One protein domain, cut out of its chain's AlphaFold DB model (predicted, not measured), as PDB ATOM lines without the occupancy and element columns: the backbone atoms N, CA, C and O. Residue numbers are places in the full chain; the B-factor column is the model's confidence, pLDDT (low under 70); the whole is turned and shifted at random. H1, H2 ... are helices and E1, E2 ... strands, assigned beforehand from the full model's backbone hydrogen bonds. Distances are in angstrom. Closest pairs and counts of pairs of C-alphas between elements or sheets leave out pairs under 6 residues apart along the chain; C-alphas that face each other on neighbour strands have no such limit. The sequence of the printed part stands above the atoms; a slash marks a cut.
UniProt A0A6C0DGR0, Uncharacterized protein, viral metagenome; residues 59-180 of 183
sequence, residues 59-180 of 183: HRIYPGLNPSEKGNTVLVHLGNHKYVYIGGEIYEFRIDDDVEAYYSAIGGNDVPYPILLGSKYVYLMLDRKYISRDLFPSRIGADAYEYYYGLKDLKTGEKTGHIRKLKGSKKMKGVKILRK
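What this domain is: This is residues 59 to 180 of the 183 residues of an uncharacterized protein of viral metagenome (UniProt A0A6C0DGR0). Two antiparallel sheets lie face to face as a sandwich, E1-E2-E3-E4-E9 on one side and E5-E6-E7-E8 on the other, and the short helix H1 packs on the far face of the four-stranded sheet. Beyond H1, the long stretch of residues 149 to 172 makes loops at one end of the longest axis and then runs back past E8 to E9, in the five-stranded sheet. The printed part has 122 residues, with nine named strands and one named helix in the order E1 to E8, H1, E9; its class is mostly strand. It is compact, with a radius of gyration of the C-alphas of 13.8 A and spans of 39 by 29 by 24 A.

How they stand to each other: E1, residues 60 to 65, E2, residues 70 to 79, E3, residues 82 to 86, and E4, residues 89 to 94, form a meander, each strand the antiparallel neighbour of the one before. Across E1 and E2, N 62 and O 75 are 2.8 A apart; across E2 and E3, N 76 and O 84 are 2.8 A apart; across E3 and E4, N 83 and O 93 are 2.9 A apart. E2 bends by 81 degrees at residue 73. E5, residues 99 to 106, E6, residues 112 to 118, E7, residues 121 to 124, and E8, residues 129 to 132, form a second meander, with N 103 and O 115 at 2.9 A, N 118 and O 121 at 2.9 A, and N 124 and O 129 at 2.8 A. The strands of the two sheets stand at 25 degrees; the closest C-alphas of E1 and E5 are those of Leu 65 and Tyr 103, 4.6 A apart. H1, residues 144 to 148, is on the second sheet at a height over the sheet of 7.5 A, only just over E7, on which 3 of its C-alphas fall. In H1 every O i to N i+4 pair is within hydrogen-bond range. Residues 170 to 171 pair antiparallel with residues 129 to 130 of E8. E9, residues 173 to 180, is an edge strand antiparallel to E4, with N 92 and O 176 at 2.8 A.

Where its parts are: E1 begins at C-alpha 60, (43.954, 24.808, -4.752), and is 15.0 A long. E2 is 22.6 A, E3 13.5 A, E4 16.2 A, E5 21.0 A and E6 18.9 A long; E7, E8 and H1 are shorter. H1 begins at C-alpha 144, (37.797, 45.762, -11.771). E9, 18.7 A long, ends at C-alpha 180, (30.529, 25.946, -23.642).

The domain as a whole: The two C-alphas farthest apart are those of His 59 and Gly 161, 42.3 A. The links E8 to H1 and H1 to E9 are long. The printed part has no cut, and no printed residue is under 70 in pLDDT.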
ATOM      1  N   HIS A  59      45.149  21.355  -6.824       96.62
ATOM      2  CA  HIS A  59      46.137  21.816  -5.865       96.62
ATOM      3  C   HIS A  59      45.533  22.878  -4.936       96.62
ATOM      4  O   HIS A  59      45.741  22.831  -3.728       96.62
ATOM      5  N   ARG A  60      44.750  23.814  -5.496       96.50
ATOM      6  CA  ARG A  60      43.954  24.808  -4.752       96.50
ATOM      7  C   ARG A  60      42.632  25.082  -5.467       96.50
ATOM      8  O   ARG A  60      42.530  24.888  -6.679       96.50
ATOM      9  N   ILE A  61      41.636  25.540  -4.715       96.81
ATOM     10  CA  ILE A  61      40.293  25.851  -5.215       96.81
ATOM     11  C   ILE A  61      39.912  27.231  -4.700       96.81
ATOM     12  O   ILE A  61      40.039  27.503  -3.509       96.81
ATOM     13  N   TYR A  62      39.430  28.077  -5.600       96.62
ATOM     14  CA  TYR A  62      38.971  29.421  -5.299       96.62
ATOM     15  C   TYR A  62      37.495  29.521  -5.705       96.62
ATOM     16  O   TYR A  62      37.194  29.701  -6.888       96.62
ATOM     17  N   PRO A  63      36.552  29.337  -4.766       96.56
ATOM     18  CA  PRO A  63      35.155  29.652  -5.030       96.56
ATOM     19  C   PRO A  63      35.013  31.169  -5.180       96.56
ATOM     20  O   PRO A  63      35.558  31.924  -4.374       96.56
ATOM     21  N   GLY A  64      34.297  31.611  -6.212       95.38
ATOM     22  CA  GLY A  64      34.054  33.022  -6.490       95.38
ATOM     23  C   GLY A  64      33.418  33.710  -5.288       95.38
ATOM     24  O   GLY A  64      32.419  33.229  -4.750       95.38
ATOM     25  N   LEU A  65      34.033  34.806  -4.842       91.12
ATOM     26  CA  LEU A  65      33.536  35.600  -3.725       91.12
ATOM     27  C   LEU A  65      32.512  36.625  -4.233       91.12
ATOM     28  O   LEU A  65      32.869  37.536  -4.984       91.12
ATOM     29  N   ASN A  66      31.261  36.471  -3.802       85.31
ATOM     30  CA  ASN A  66      30.163  37.429  -3.944       85.31
ATOM     31  C   ASN A  66      29.655  37.769  -2.519       85.31
ATOM     32  O   ASN A  66      29.705  36.887  -1.658       85.31
ATOM     33  N   PRO A  67      29.190  38.997  -2.206       78.94
ATOM     34  CA  PRO A  67      28.774  39.340  -0.839       78.94
ATOM     35  C   PRO A  67      27.696  38.418  -0.254       78.94
ATOM     36  O   PRO A  67      27.733  38.120   0.936       78.94
ATOM     37  N   SER A  68      26.776  37.933  -1.093       76.62
ATOM     38  CA  SER A  68      25.632  37.123  -0.655       76.62
ATOM     39  C   SER A  68      25.856  35.610  -0.758       76.62
ATOM     40  O   SER A  68      25.135  34.845  -0.126       76.62
ATOM     41  N   GLU A  69      26.831  35.153  -1.550       77.56
ATOM     42  CA  GLU A  69      27.054  33.723  -1.800       77.56
ATOM     43  C   GLU A  69      28.498  33.418  -2.223       77.56
ATOM     44  O   GLU A  69      29.220  34.266  -2.742       77.56
ATOM     45  N   LYS A  70      28.941  32.174  -2.019       88.31
ATOM     46  CA  LYS A  70      30.249  31.702  -2.493       88.31
ATOM     47  C   LYS A  70      30.070  30.661  -3.585       88.31
ATOM     48  O   LYS A  70      29.248  29.760  -3.452       88.31
ATOM     49  N   GLY A  71      30.926  30.725  -4.601       91.38
ATOM     50  CA  GLY A  71      31.022  29.682  -5.620       91.38
ATOM     51  C   GLY A  71      30.003  29.796  -6.750       91.38
ATOM     52  O   GLY A  71      29.759  28.812  -7.438       91.38
ATOM     53  N   ASN A  72      29.451  30.988  -6.986       95.12
ATOM     54  CA  ASN A  72      28.691  31.270  -8.206       95.12
ATOM     55  C   ASN A  72      29.546  31.063  -9.476       95.12
ATOM     56  O   ASN A  72      29.024  30.728 -10.533       95.12
ATOM     57  N   THR A  73      30.868  31.177  -9.351       97.69
ATOM     58  CA  THR A  73      31.862  30.587 -10.255       97.69
ATOM     59  C   THR A  73      32.963  29.901  -9.446       97.69
ATOM     60  O   THR A  73      33.084  30.115  -8.237       97.69
ATOM     61  N   VAL A  74      33.772  29.049 -10.077       98.19
ATOM     62  CA  VAL A  74      34.885  28.360  -9.405       98.19
ATOM     63  C   VAL A  74      36.140  28.416 -10.268       98.19
ATOM     64  O   VAL A  74      36.118  28.079 -11.450       98.19
ATOM     65  N   LEU A  75      37.265  28.776  -9.653       98.44
ATOM     66  CA  LEU A  75      38.589  28.666 -10.252       98.44
ATOM     67  C   LEU A  75      39.373  27.538  -9.575       98.44
ATOM     68  O   LEU A  75      39.501  27.486  -8.352       98.44
ATOM     69  N   VAL A  76      39.937  26.636 -10.373       98.38
ATOM     70  CA  VAL A  76      40.716  25.489  -9.892       98.38
ATOM     71  C   VAL A  76      42.166  25.642 -10.327       98.38
ATOM     72  O   VAL A  76      42.447  25.715 -11.521       98.38
ATOM     73  N   HIS A  77      43.099  25.643  -9.377       98.00
ATOM     74  CA  HIS A  77      44.532  25.564  -9.654       98.00
ATOM     75  C   HIS A  77      44.955  24.095  -9.711       98.00
ATOM     76  O   HIS A  77      44.820  23.371  -8.724       98.00
ATOM     77  N   LEU A  78      45.492  23.661 -10.850       97.19
ATOM     78  CA  LEU A  78      45.945  22.285 -11.079       97.19
ATOM     79  C   LEU A  78      47.432  22.067 -10.731       97.19
ATOM     80  O   LEU A  78      47.908  20.939 -10.804       97.19
ATOM     81  N   GLY A  79      48.165  23.126 -10.370       94.44
ATOM     82  CA  GLY A  79      49.629  23.129 -10.262       94.44
ATOM     83  C   GLY A  79      50.309  23.636 -11.540       94.44
ATOM     84  O   GLY A  79      49.665  23.811 -12.578       94.44
ATOM     85  N   ASN A  80      51.622  23.885 -11.473       91.38
ATOM     86  CA  ASN A  80      52.468  24.283 -12.611       91.38
ATOM     87  C   ASN A  80      51.862  25.403 -13.471       91.38
ATOM     88  O   ASN A  80      51.797  25.281 -14.705       91.38
ATOM     89  N   HIS A  81      51.392  26.470 -12.814       95.56
ATOM     90  CA  HIS A  81      50.809  27.653 -13.453       95.56
ATOM     91  C   HIS A  81      49.508  27.391 -14.226       95.56
ATOM     92  O   HIS A  81      49.087  28.240 -15.008       95.56
ATOM     93  N   LYS A  82      48.875  26.221 -14.065       98.12
ATOM     94  CA  LYS A  82      47.718  25.791 -14.856       98.12
ATOM     95  C   LYS A  82      46.423  25.891 -14.062       98.12
ATOM     96  O   LYS A  82      46.329  25.385 -12.946       98.12
ATOM     97  N   TYR A  83      45.411  26.488 -14.676       98.56
ATOM     98  CA  TYR A  83      44.134  26.772 -14.037       98.56
ATOM     99  C   TYR A  83      42.969  26.338 -14.920       98.56
ATOM    100  O   TYR A  83      43.093  26.303 -16.144       98.56
ATOM    101  N   VAL A  84      41.840  26.018 -14.291       98.56
ATOM    102  CA  VAL A  84      40.544  25.806 -14.946       98.56
ATOM    103  C   VAL A  84      39.557  26.801 -14.355       98.56
ATOM    104  O   VAL A  84      39.314  26.777 -13.149       98.56
ATOM    105  N   TYR A  85      38.990  27.655 -15.197       98.56
ATOM    106  CA  TYR A  85      37.835  28.473 -14.839       98.56
ATOM    107  C   TYR A  85      36.548  27.699 -15.131       98.56
ATOM    108  O   TYR A  85      36.450  27.035 -16.167       98.56
ATOM    109  N   ILE A  86      35.585  27.783 -14.213       98.31
ATOM    110  CA  ILE A  86      34.265  27.156 -14.293       98.31
ATOM    111  C   ILE A  86      33.211  28.247 -14.040       98.31
ATOM    112  O   ILE A  86      32.988  28.653 -12.899       98.31
ATOM    113  N   GLY A  87      32.577  28.715 -15.116       96.25
ATOM    114  CA  GLY A  87      31.457  29.663 -15.110       96.25
ATOM    115  C   GLY A  87      30.470  29.334 -16.231       96.25
ATOM    116  O   GLY A  87      30.272  28.160 -16.537       96.25
ATOM    117  N   GLY A  88      29.927  30.350 -16.916       90.88
ATOM    118  CA  GLY A  88      29.126  30.150 -18.140       90.88
ATOM    119  C   GLY A  88      29.875  29.432 -19.279       90.88
ATOM    120  O   GLY A  88      29.279  28.840 -20.172       90.88
ATOM    121  N   GLU A  89      31.208  29.392 -19.217       94.44
ATOM    122  CA  GLU A  89      32.043  28.465 -19.982       94.44
ATOM    123  C   GLU A  89      33.074  27.813 -19.052       94.44
ATOM    124  O   GLU A  89      33.429  28.363 -18.004       94.44
ATOM    125  N   ILE A  90      33.595  26.656 -19.463       97.88
ATOM    126  CA  ILE A  90      34.685  25.961 -18.779       97.88
ATOM    127  C   ILE A  90      35.909  25.979 -19.686       97.88
ATOM    128  O   ILE A  90      35.857  25.471 -20.810       97.88
ATOM    129  N   TYR A  91      37.028  26.518 -19.207       98.25
ATOM    130  CA  TYR A  91      38.268  26.542 -19.979       98.25
ATOM    131  C   TYR A  91      39.521  26.448 -19.112       98.25
ATOM    132  O   TYR A  91      39.550  26.880 -17.960       98.25
ATOM    133  N   GLU A  92      40.577  25.884 -19.694       98.31
ATOM    134  CA  GLU A  92      41.923  25.876 -19.118       98.31
ATOM    135  C   GLU A  92      42.695  27.111 -19.563       98.31
ATOM    136  O   GLU A  92      42.492  27.588 -20.677       98.31
ATOM    137  N   PHE A  93      43.603  27.598 -18.723       98.50
ATOM    138  CA  PHE A  93      44.551  28.657 -19.061       98.50
ATOM    139  C   PHE A  93      45.802  28.567 -18.181       98.50
ATOM    140  O   PHE A  93      45.890  27.734 -17.270       98.50
ATOM    141  N   ARG A  94      46.800  29.404 -18.479       98.25
ATOM    142  CA  ARG A  94      48.037  29.509 -17.701       98.25
ATOM    143  C   ARG A  94      48.270  30.932 -17.212       98.25
ATOM    144  O   ARG A  94      48.084  31.875 -17.986       98.25
ATOM    145  N   ILE A  95      48.741  31.065 -15.974       95.62
ATOM    146  CA  ILE A  95      49.192  32.343 -15.410       95.62
ATOM    147  C   ILE A  95      50.579  32.215 -14.795       95.62
ATOM    148  O   ILE A  95      50.870  31.263 -14.082       95.62
ATOM    149  N   ASP A  96      51.425  33.190 -15.087       94.44
ATOM    150  CA  ASP A  96      52.753  33.337 -14.494       94.44
ATOM    151  C   ASP A  96      52.716  34.518 -13.520       94.44
ATOM    152  O   ASP A  96      53.241  35.603 -13.782       94.44
ATOM    153  N   ASP A  97      51.907  34.336 -12.479       96.62
ATOM    154  CA  ASP A  97      51.575  35.339 -11.475       96.62
ATOM    155  C   ASP A  97      51.106  34.635 -10.195       96.62
ATOM    156  O   ASP A  97      50.552  33.528 -10.252       96.62
ATOM    157  N   ASP A  98      51.319  35.287  -9.058       95.31
ATOM    158  CA  ASP A  98      50.883  34.808  -7.753       95.31
ATOM    159  C   ASP A  98      49.458  35.270  -7.479       95.31
ATOM    160  O   ASP A  98      49.127  36.443  -7.637       95.31
ATOM    161  N   VAL A  99      48.596  34.335  -7.083       96.06
ATOM    162  CA  VAL A  99      47.176  34.603  -6.829       96.06
ATOM    163  C   VAL A  99      46.989  35.235  -5.455       96.06
ATOM    164  O   VAL A  99      47.297  34.602  -4.446       96.06
ATOM    165  N   GLU A 100      46.395  36.427  -5.420       95.75
ATOM    166  CA  GLU A 100      46.043  37.133  -4.183       95.75
ATOM    167  C   GLU A 100      44.568  36.950  -3.814       95.75
ATOM    168  O   GLU A 100      44.245  36.674  -2.660       95.75
ATOM    169  N   ALA A 101      43.658  37.082  -4.787       95.75
ATOM    170  CA  ALA A 101      42.220  36.994  -4.542       95.75
ATOM    171  C   ALA A 101      41.434  36.550  -5.780       95.75
ATOM    172  O   ALA A 101      41.865  36.743  -6.918       95.75
ATOM    173  N   TYR A 102      40.245  35.987  -5.556       97.69
ATOM    174  CA  TYR A 102      39.309  35.625  -6.616       97.69
ATOM    175  C   TYR A 102      37.898  36.105  -6.273       97.69
ATOM    176  O   TYR A 102      37.264  35.614  -5.339       97.69
ATOM    177  N   TYR A 103      37.413  37.079  -7.035       96.81
ATOM    178  CA  TYR A 103      36.087  37.673  -6.886       96.81
ATOM    179  C   TYR A 103      35.164  37.176  -7.986       96.81
ATOM    180  O   TYR A 103      35.628  36.770  -9.049       96.81
ATOM    181  N   SER A 104      33.861  37.234  -7.740       96.44
ATOM    182  CA  SER A 104      32.838  36.936  -8.740       96.44
ATOM    183  C   SER A 104      31.539  37.646  -8.369       96.44
ATOM    184  O   SER A 104      30.525  37.005  -8.113       96.44
ATOM    185  N   ALA A 105      31.573  38.978  -8.288       94.81
ATOM    186  CA  ALA A 105      30.372  39.763  -8.011       94.81
ATOM    187  C   ALA A 105      29.321  39.560  -9.112       94.81
ATOM    188  O   ALA A 105      29.674  39.424 -10.286       94.81
ATOM    189  N   ILE A 106      28.044  39.531  -8.734       93.75
ATOM    190  CA  ILE A 106      26.927  39.444  -9.682       93.75
ATOM    191  C   ILE A 106      26.457  40.862 -10.007       93.75
ATOM    192  O   ILE A 106      26.142  41.636  -9.103       93.75
ATOM    193  N   GLY A 107      26.465  41.219 -11.292       89.94
ATOM    194  CA  GLY A 107      25.966  42.514 -11.750       89.94
ATOM    195  C   GLY A 107      24.439  42.578 -11.758       89.94
ATOM    196  O   GLY A 107      23.758  41.566 -11.639       89.94
ATOM    197  N   GLY A 108      23.880  43.774 -11.963       88.50
ATOM    198  CA  GLY A 108      22.421  43.973 -12.012       88.50
ATOM    199  C   GLY A 108      21.707  43.241 -13.160       88.50
ATOM    200  O   GLY A 108      20.487  43.165 -13.171       88.50
ATOM    201  N   ASN A 109      22.463  42.699 -14.114       89.88
ATOM    202  CA  ASN A 109      21.993  41.826 -15.187       89.88
ATOM    203  C   ASN A 109      22.037  40.333 -14.819       89.88
ATOM    204  O   ASN A 109      21.943  39.511 -15.716       89.88
ATOM    205  N   ASP A 110      22.251  39.984 -13.549       92.25
ATOM    206  CA  ASP A 110      22.375  38.601 -13.068       92.25
ATOM    207  C   ASP A 110      23.547  37.820 -13.701       92.25
ATOM    208  O   ASP A 110      23.561  36.597 -13.804       92.25
ATOM    209  N   VAL A 111      24.585  38.530 -14.153       92.62
ATOM    210  CA  VAL A 111      25.799  37.918 -14.706       92.62
ATOM    211  C   VAL A 111      26.922  37.997 -13.674       92.62
ATOM    212  O   VAL A 111      27.204  39.084 -13.165       92.62
ATOM    213  N   PRO A 112      27.613  36.885 -13.364       95.50
ATOM    214  CA  PRO A 112      28.843  36.935 -12.587       95.50
ATOM    215  C   PRO A 112      29.965  37.624 -13.365       95.50
ATOM    216  O   PRO A 112      30.155  37.367 -14.553       95.50
ATOM    217  N   TYR A 113      30.774  38.422 -12.669       96.62
ATOM    218  CA  TYR A 113      31.945  39.127 -13.194       96.62
ATOM    219  C   TYR A 113      33.223  38.636 -12.494       96.62
ATOM    220  O   TYR A 113      33.751  39.314 -11.607       96.62
ATOM    221  N   PRO A 114      33.737  37.440 -12.842       97.69
ATOM    222  CA  PRO A 114      34.831  36.830 -12.118       97.69
ATOM    223  C   PRO A 114      36.174  37.455 -12.461       97.69
ATOM    224  O   PRO A 114      36.576  37.538 -13.629       97.69
ATOM    225  N   ILE A 115      36.890  37.829 -11.409       97.75
ATOM    226  CA  ILE A 115      38.189  38.483 -11.461       97.75
ATOM    227  C   ILE A 115      39.158  37.654 -10.636       97.75
ATOM    228  O   ILE A 115      38.918  37.397  -9.457       97.75
ATOM    229  N   LEU A 116      40.277  37.275 -11.242       98.00
ATOM    230  CA  LEU A 116      41.435  36.795 -10.496       98.00
ATOM    231  C   LEU A 116      42.422  37.951 -10.366       98.00
ATOM    232  O   LEU A 116      42.887  38.493 -11.369       98.00
ATOM    233  N   LEU A 117      42.706  38.335  -9.127       97.56
ATOM    234  CA  LEU A 117      43.714  39.329  -8.805       97.56
ATOM    235  C   LEU A 117      45.038  38.608  -8.573       97.56
ATOM    236  O   LEU A 117      45.160  37.804  -7.644       97.56
ATOM    237  N   GLY A 118      45.994  38.870  -9.455       96.81
ATOM    238  CA  GLY A 118      47.375  38.461  -9.290       96.81
ATOM    239  C   GLY A 118      48.242  39.596  -8.748       96.81
ATOM    240  O   GLY A 118      47.840  40.766  -8.738       96.81
ATOM    241  N   SER A 119      49.457  39.256  -8.334       96.69
ATOM    242  CA  SER A 119      50.451  40.236  -7.884       96.69
ATOM    243  C   SER A 119      50.805  41.260  -8.971       96.69
ATOM    244  O   SER A 119      51.008  42.434  -8.666       96.69
ATOM    245  N   LYS A 120      50.798  40.854 -10.250       97.38
ATOM    246  CA  LYS A 120      51.175  41.699 -11.400       97.38
ATOM    247  C   LYS A 120      49.988  42.092 -12.272       97.38
ATOM    248  O   LYS A 120      50.004  43.155 -12.900       97.38
ATOM    249  N   TYR A 121      48.975  41.235 -12.364       98.06
ATOM    250  CA  TYR A 121      47.904  41.380 -13.342       98.06
ATOM    251  C   TYR A 121      46.507  41.212 -12.745       98.06
ATOM    252  O   TYR A 121      46.270  40.438 -11.822       98.06
ATOM    253  N   VAL A 122      45.544  41.893 -13.362       98.12
ATOM    254  CA  VAL A 122      44.115  41.620 -13.188       98.12
ATOM    255  C   VAL A 122      43.656  40.732 -14.341       98.12
ATOM    256  O   VAL A 122      43.836  41.081 -15.511       98.12
ATOM    257  N   TYR A 123      43.059  39.587 -14.022       98.38
ATOM    258  CA  TYR A 123      42.577  38.595 -14.983       98.38
ATOM    259  C   TYR A 123      41.048  38.616 -15.052       98.38
ATOM    260  O   TYR A 123      40.361  38.328 -14.073       98.38
ATOM    261  N   LEU A 124      40.527  38.916 -16.238       98.00
ATOM    262  CA  LEU A 124      39.114  39.115 -16.550       98.00
ATOM    263  C   LEU A 124      38.582  37.864 -17.260       98.00
ATOM    264  O   LEU A 124      38.831  37.668 -18.457       98.00
ATOM    265  N   MET A 125      37.887  36.994 -16.523       97.94
ATOM    266  CA  MET A 125      37.533  35.653 -17.006       97.94
ATOM    267  C   MET A 125      36.541  35.676 -18.177       97.94
ATOM    268  O   MET A 125      36.722  34.931 -19.138       97.94
ATOM    269  N   LEU A 126      35.559  36.586 -18.167       96.06
ATOM    270  CA  LEU A 126      34.580  36.717 -19.259       96.06
ATOM    271  C   LEU A 126      35.238  37.112 -20.592       96.06
ATOM    272  O   LEU A 126      34.820  36.665 -21.657       96.06
ATOM    273  N   ASP A 127      36.301  37.920 -20.545       96.81
ATOM    274  CA  ASP A 127      37.017  38.378 -21.741       96.81
ATOM    275  C   ASP A 127      38.171  37.443 -22.126       96.81
ATOM    276  O   ASP A 127      38.724  37.575 -23.222       96.81
ATOM    277  N   ARG A 128      38.563  36.513 -21.239       97.62
ATOM    278  CA  ARG A 128      39.795  35.707 -21.347       97.62
ATOM    279  C   ARG A 128      41.026  36.589 -21.557       97.62
ATOM    280  O   ARG A 128      41.913  36.293 -22.369       97.62
ATOM    281  N   LYS A 129      41.067  37.704 -20.830       98.06
ATOM    282  CA  LYS A 129      42.135  38.699 -20.907       98.06
ATOM    283  C   LYS A 129      42.758  38.981 -19.556       98.06
ATOM    284  O   LYS A 129      42.144  38.770 -18.520       98.06
ATOM    285  N   TYR A 130      43.971  39.500 -19.592       98.19
ATOM    286  CA  TYR A 130      44.632  40.066 -18.432       98.19
ATOM    287  C   TYR A 130      45.241  41.420 -18.773       98.19
ATOM    288  O   TYR A 130      45.458  41.744 -19.946       98.19
ATOM    289  N   ILE A 131      45.490  42.220 -17.750       97.56
ATOM    290  CA  ILE A 131      45.964  43.593 -17.886       97.56
ATOM    291  C   ILE A 131      46.830  43.960 -16.680       97.56
ATOM    292  O   ILE A 131      46.616  43.424 -15.593       97.56
ATOM    293  N   SER A 132      47.845  44.807 -16.892       97.25
ATOM    294  CA  SER A 132      48.760  45.237 -15.823       97.25
ATOM    295  C   SER A 132      47.975  45.849 -14.677       97.25
ATOM    296  O   SER A 132      47.118  46.703 -14.915       97.25
ATOM    297  N   ARG A 133      48.275  45.424 -13.451       95.62
ATOM    298  CA  ARG A 133      47.630  45.953 -12.251       95.62
ATOM    299  C   ARG A 133      47.901  47.446 -12.070       95.62
ATOM    300  O   ARG A 133      47.003  48.159 -11.649       95.62
ATOM    301  N   ASP A 134      49.060  47.926 -12.518       95.44
ATOM    302  CA  ASP A 134      49.447  49.346 -12.475       95.44
ATOM    303  C   ASP A 134      48.544  50.275 -13.302       95.44
ATOM    304  O   ASP A 134      48.636  51.495 -13.193       95.44
ATOM    305  N   LEU A 135      47.687  49.717 -14.164       95.25
ATOM    306  CA  LEU A 135      46.703  50.492 -14.922       95.25
ATOM    307  C   LEU A 135      45.397  50.720 -14.147       95.25
ATOM    308  O   LEU A 135      44.523  51.415 -14.657       95.25
ATOM    309  N   PHE A 136      45.252  50.133 -12.959       94.88
ATOM    310  CA  PHE A 136      44.105  50.301 -12.068       94.88
ATOM    311  C   PHE A 136      44.470  51.184 -10.869       94.88
ATOM    312  O   PHE A 136      45.652  51.348 -10.560       94.88
ATOM    313  N   PRO A 137      43.469  51.717 -10.144       92.38
ATOM    314  CA  PRO A 137      43.700  52.294  -8.827       92.38
ATOM    315  C   PRO A 137      44.431  51.322  -7.891       92.38
ATOM    316  O   PRO A 137      44.276  50.102  -7.987       92.38
ATOM    317  N   SER A 138      45.174  51.867  -6.923       86.25
ATOM    318  CA  SER A 138      45.960  51.082  -5.956       86.25
ATOM    319  C   SER A 138      45.127  50.067  -5.164       86.25
ATOM    320  O   SER A 138      45.633  49.019  -4.760       86.25
ATOM    321  N   ARG A 139      43.837  50.355  -4.965       86.38
ATOM    322  CA  ARG A 139      42.851  49.428  -4.412       86.38
ATOM    323  C   ARG A 139      41.931  48.966  -5.529       86.38
ATOM    324  O   ARG A 139      41.073  49.720  -5.974       86.38
ATOM    325  N   ILE A 140      42.112  47.719  -5.945       91.31
ATOM    326  CA  ILE A 140      41.282  47.071  -6.953       91.31
ATOM    327  C   ILE A 140      40.727  45.766  -6.391       91.31
ATOM    328  O   ILE A 140      41.442  45.019  -5.721       91.31
ATOM    329  N   GLY A 141      39.446  45.505  -6.636       90.06
ATOM    330  CA  GLY A 141      38.768  44.318  -6.125       90.06
ATOM    331  C   GLY A 141      37.714  43.813  -7.098       90.06
ATOM    332  O   GLY A 141      37.968  43.675  -8.294       90.06
ATOM    333  N   ALA A 142      36.516  43.540  -6.582       91.00
ATOM    334  CA  ALA A 142      35.400  43.017  -7.366       91.00
ATOM    335  C   ALA A 142      34.878  43.985  -8.451       91.00
ATOM    336  O   ALA A 142      34.173  43.556  -9.359       91.00
ATOM    337  N   ASP A 143      35.242  45.267  -8.393       92.56
ATOM    338  CA  ASP A 143      34.835  46.305  -9.342       92.56
ATOM    339  C   ASP A 143      35.812  46.490 -10.518       92.56
ATOM    340  O   ASP A 143      35.634  47.396 -11.331       92.56
ATOM    341  N   ALA A 144      36.818  45.620 -10.685       95.50
ATOM    342  CA  ALA A 144      37.797  45.762 -11.771       95.50
ATOM    343  C   ALA A 144      37.177  45.776 -13.174       95.50
ATOM    344  O   ALA A 144      37.696  46.422 -14.087       95.50
ATOM    345  N   TYR A 145      36.040  45.101 -13.347       95.94
ATOM    346  CA  TYR A 145      35.284  45.150 -14.591       95.94
ATOM    347  C   TYR A 145      34.704  46.534 -14.898       95.94
ATOM    348  O   TYR A 145      34.636  46.902 -16.070       95.94
ATOM    349  N   GLU A 146      34.340  47.320 -13.883       94.62
ATOM    350  CA  GLU A 146      33.816  48.675 -14.074       94.62
ATOM    351  C   GLU A 146      34.893  49.589 -14.665       94.62
ATOM    352  O   GLU A 146      34.647  50.263 -15.663       94.62
ATOM    353  N   TYR A 147      36.121  49.524 -14.146       95.19
ATOM    354  CA  TYR A 147      37.266  50.226 -14.734       95.19
ATOM    355  C   TYR A 147      37.624  49.686 -16.121       95.19
ATOM    356  O   TYR A 147      37.858  50.454 -17.053       95.19
ATOM    357  N   TYR A 148      37.641  48.360 -16.290       96.06
ATOM    358  CA  TYR A 148      37.986  47.759 -17.574       96.06
ATOM    359  C   TYR A 148      37.008  48.151 -18.680       96.06
ATOM    360  O   TYR A 148      37.458  48.370 -19.797       96.06
ATOM    361  N   TYR A 149      35.706  48.252 -18.409       94.44
ATOM    362  CA  TYR A 149      34.717  48.694 -19.397       94.44
ATOM    363  C   TYR A 149      34.599  50.222 -19.513       94.44
ATOM    364  O   TYR A 149      33.844  50.705 -20.359       94.44
ATOM    365  N   GLY A 150      35.363  50.975 -18.717       93.12
ATOM    366  CA  GLY A 150      35.337  52.436 -18.694       93.12
ATOM    367  C   GLY A 150      34.144  53.017 -17.940       93.12
ATOM    368  O   GLY A 150      33.938  54.219 -17.995       93.12
ATOM    369  N   LEU A 151      33.376  52.198 -17.217       92.88
ATOM    370  CA  LEU A 151      32.237  52.639 -16.405       92.88
ATOM    371  C   LEU A 151      32.668  53.444 -15.177       92.88
ATOM    372  O   LEU A 151      31.847  54.175 -14.640       92.88
ATOM    373  N   LYS A 152      33.929  53.317 -14.751       93.94
ATOM    374  CA  LYS A 152      34.559  54.157 -13.730       93.94
ATOM    375  C   LYS A 152      35.830  54.815 -14.254       93.94
ATOM    376  O   LYS A 152      36.600  54.183 -14.981       93.94
ATOM    377  N   ASP A 153      36.065  56.058 -13.847       91.69
ATOM    378  CA  ASP A 153      37.322  56.757 -14.106       91.69
ATOM    379  C   ASP A 153      38.467  56.149 -13.280       91.69
ATOM    380  O   ASP A 153      38.308  55.846 -12.100       91.69
ATOM    381  N   LEU A 154      39.640  55.973 -13.890       90.62
ATOM    382  CA  LEU A 154      40.793  55.319 -13.251       90.62
ATOM    383  C   LEU A 154      41.442  56.149 -12.138       90.62
ATOM    384  O   LEU A 154      42.207  55.601 -11.349       90.62
ATOM    385  N   LYS A 155      41.210  57.463 -12.107       89.44
ATOM    386  CA  LYS A 155      41.779  58.367 -11.105       89.44
ATOM    387  C   LYS A 155      40.779  58.647  -9.997       89.44
ATOM    388  O   LYS A 155      41.152  58.584  -8.830       89.44
ATOM    389  N   THR A 156      39.539  58.971 -10.358       90.69
ATOM    390  CA  THR A 156      38.521  59.398  -9.386       90.69
ATOM    391  C   THR A 156      37.656  58.244  -8.885       90.69
ATOM    392  O   THR A 156      37.086  58.344  -7.803       90.69
ATOM    393  N   GLY A 157      37.551  57.142  -9.636       90.12
ATOM    394  CA  GLY A 157      36.629  56.042  -9.334       90.12
ATOM    395  C   GLY A 157      35.155  56.388  -9.569       90.12
ATOM    396  O   GLY A 157      34.279  55.566  -9.289       90.12
ATOM    397  N   GLU A 158      34.865  57.587 -10.080       92.12
ATOM    398  CA  GLU A 158      33.508  58.046 -10.355       92.12
ATOM    399  C   GLU A 158      32.941  57.374 -11.599       92.12
ATOM    400  O   GLU A 158      33.671  57.035 -12.534       92.12
ATOM    401  N   LYS A 159      31.617  57.202 -11.619       90.88
ATOM    402  CA  LYS A 159      30.932  56.641 -12.781       90.88
ATOM    403  C   LYS A 159      31.129  57.543 -13.993       90.88
ATOM    404  O   LYS A 159      30.930  58.751 -13.911       90.88
ATOM    405  N   THR A 160      31.436  56.941 -15.132       86.94
ATOM    406  CA  THR A 160      31.482  57.649 -16.411       86.94
ATOM    407  C   THR A 160      30.229  57.339 -17.234       86.94
ATOM    408  O   THR A 160      29.600  56.292 -17.076       86.94
ATOM    409  N   GLY A 161      29.873  58.242 -18.150       79.00
ATOM    410  CA  GLY A 161      28.830  58.013 -19.156       79.00
ATOM    411  C   GLY A 161      29.332  57.318 -20.428       79.00
ATOM    412  O   GLY A 161      28.589  57.226 -21.404       79.00
ATOM    413  N   HIS A 162      30.592  56.867 -20.466       77.00
ATOM    414  CA  HIS A 162      31.240  56.394 -21.688       77.00
ATOM    415  C   HIS A 162      31.760  54.967 -21.538       77.00
ATOM    416  O   HIS A 162      32.665  54.686 -20.758       77.00
ATOM    417  N   ILE A 163      31.250  54.059 -22.370       83.44
ATOM    418  CA  ILE A 163      31.760  52.689 -22.425       83.44
ATOM    419  C   ILE A 163      32.990  52.663 -23.333       83.44
ATOM    420  O   ILE A 163      32.890  52.788 -24.556       83.44
ATOM    421  N   ARG A 164      34.167  52.465 -22.738       86.94
ATOM    422  CA  ARG A 164      35.420  52.273 -23.472       86.94
ATOM    423  C   ARG A 164      36.308  51.280 -22.747       86.94
ATOM    424  O   ARG A 164      36.779  51.544 -21.648       86.94
ATOM    425  N   LYS A 165      36.619  50.167 -23.420       91.50
ATOM    426  CA  LYS A 165      37.523  49.164 -22.856       91.50
ATOM    427  C   LYS A 165      38.911  49.748 -22.580       91.50
ATOM    428  O   LYS A 165      39.503  50.380 -23.461       91.50
ATOM    429  N   LEU A 166      39.451  49.468 -21.398       92.75
ATOM    430  CA  LEU A 166      40.797  49.853 -21.005       92.75
ATOM    431  C   LEU A 166      41.826  49.251 -21.974       92.75
ATOM    432  O   LEU A 166      41.819  48.053 -22.293       92.75
ATOM    433  N   LYS A 167      42.709  50.113 -22.483       94.06
ATOM    434  CA  LYS A 167      43.785  49.722 -23.400       94.06
ATOM    435  C   LYS A 167      44.862  48.923 -22.657       94.06
ATOM    436  O   LYS A 167      44.998  49.017 -21.447       94.06
ATOM    437  N   GLY A 168      45.638  48.132 -23.399       93.94
ATOM    438  CA  GLY A 168      46.739  47.337 -22.835       93.94
ATOM    439  C   GLY A 168      46.349  45.936 -22.355       93.94
ATOM    440  O   GLY A 168      47.213  45.191 -21.892       93.94
ATOM    441  N   SER A 169      45.083  45.536 -22.510       96.38
ATOM    442  CA  SER A 169      44.658  44.162 -22.231       96.38
ATOM    443  C   SER A 169      45.237  43.161 -23.242       96.38
ATOM    444  O   SER A 169      45.237  43.390 -24.454       96.38
ATOM    445  N   LYS A 170      45.711  42.020 -22.740       97.75
ATOM    446  CA  LYS A 170      46.315  40.921 -23.508       97.75
ATOM    447  C   LYS A 170      45.470  39.658 -23.363       97.75
ATOM    448  O   LYS A 170      44.830  39.452 -22.336       97.75
ATOM    449  N   LYS A 171      45.463  38.792 -24.382       97.88
ATOM    450  CA  LYS A 171      44.802  37.475 -24.301       97.88
ATOM    451  C   LYS A 171      45.531  36.589 -23.291       97.88
ATOM    452  O   LYS A 171      46.758  36.535 -23.320       97.88
ATOM    453  N   MET A 172      44.789  35.879 -22.441       97.75
ATOM    454  CA  MET A 172      45.364  34.884 -21.528       97.75
ATOM    455  C   MET A 172      46.129  33.799 -22.299       97.75
ATOM    456  O   MET A 172      45.767  33.429 -23.419       97.75
ATOM    457  N   LYS A 173      47.206  33.286 -21.698       97.44
ATOM    458  CA  LYS A 173      48.057  32.262 -22.314       97.44
ATOM    459  C   LYS A 173      47.431  30.875 -22.163       97.44
ATOM    460  O   LYS A 173      46.851  30.556 -21.128       97.44
ATOM    461  N   GLY A 174      47.606  30.033 -23.183       96.81
ATOM    462  CA  GLY A 174      47.232  28.616 -23.126       96.81
ATOM    463  C   GLY A 174      45.736  28.356 -22.959       96.81
ATOM    464  O   GLY A 174      45.372  27.339 -22.376       96.81
ATOM    465  N   VAL A 175      44.883  29.277 -23.421       97.81
ATOM    466  CA  VAL A 175      43.429  29.128 -23.320       97.81
ATOM    467  C   VAL A 175      42.962  27.929 -24.146       97.81
ATOM    468  O   VAL A 175      43.158  27.899 -25.360       97.81
ATOM    469  N   LYS A 176      42.295  26.971 -23.497       97.38
ATOM    470  CA  LYS A 176      41.633  25.832 -24.143       97.38
ATOM    471  C   LYS A 176      40.220  25.679 -23.598       97.38
ATOM    472  O   LYS A 176      40.044  25.333 -22.433       97.38
ATOM    473  N   ILE A 177      39.221  25.897 -24.450       96.75
ATOM    474  CA  ILE A 177      37.816  25.671 -24.093       96.75
ATOM    475  C   ILE A 177      37.591  24.171 -23.884       96.75
ATOM    476  O   ILE A 177      37.971  23.358 -24.725       96.75
ATOM    477  N   LEU A 178      37.004  23.818 -22.745       94.81
ATOM    478  CA  LEU A 178      36.639  22.449 -22.388       94.81
ATOM    479  C   LEU A 178      35.149  22.191 -22.605       94.81
ATOM    480  O   LEU A 178      34.781  21.098 -23.022       94.81
ATOM    481  N   ARG A 179      34.304  23.185 -22.314       94.06
ATOM    482  CA  ARG A 179      32.852  23.113 -22.497       94.06
ATOM    483  C   ARG A 179      32.282  24.525 -22.625       94.06
ATOM    484  O   ARG A 179      32.690  25.415 -21.879       94.06
ATOM    485  N   LYS A 180      31.341  24.723 -23.549       88.44
ATOM    486  CA  LYS A 180      30.529  25.946 -23.642       88.44
ATOM    487  C   LYS A 180      29.173  25.735 -22.966       88.44
ATOM    488  O   LYS A 180      28.726  24.593 -22.860       88.44
TER     489      LYS A 180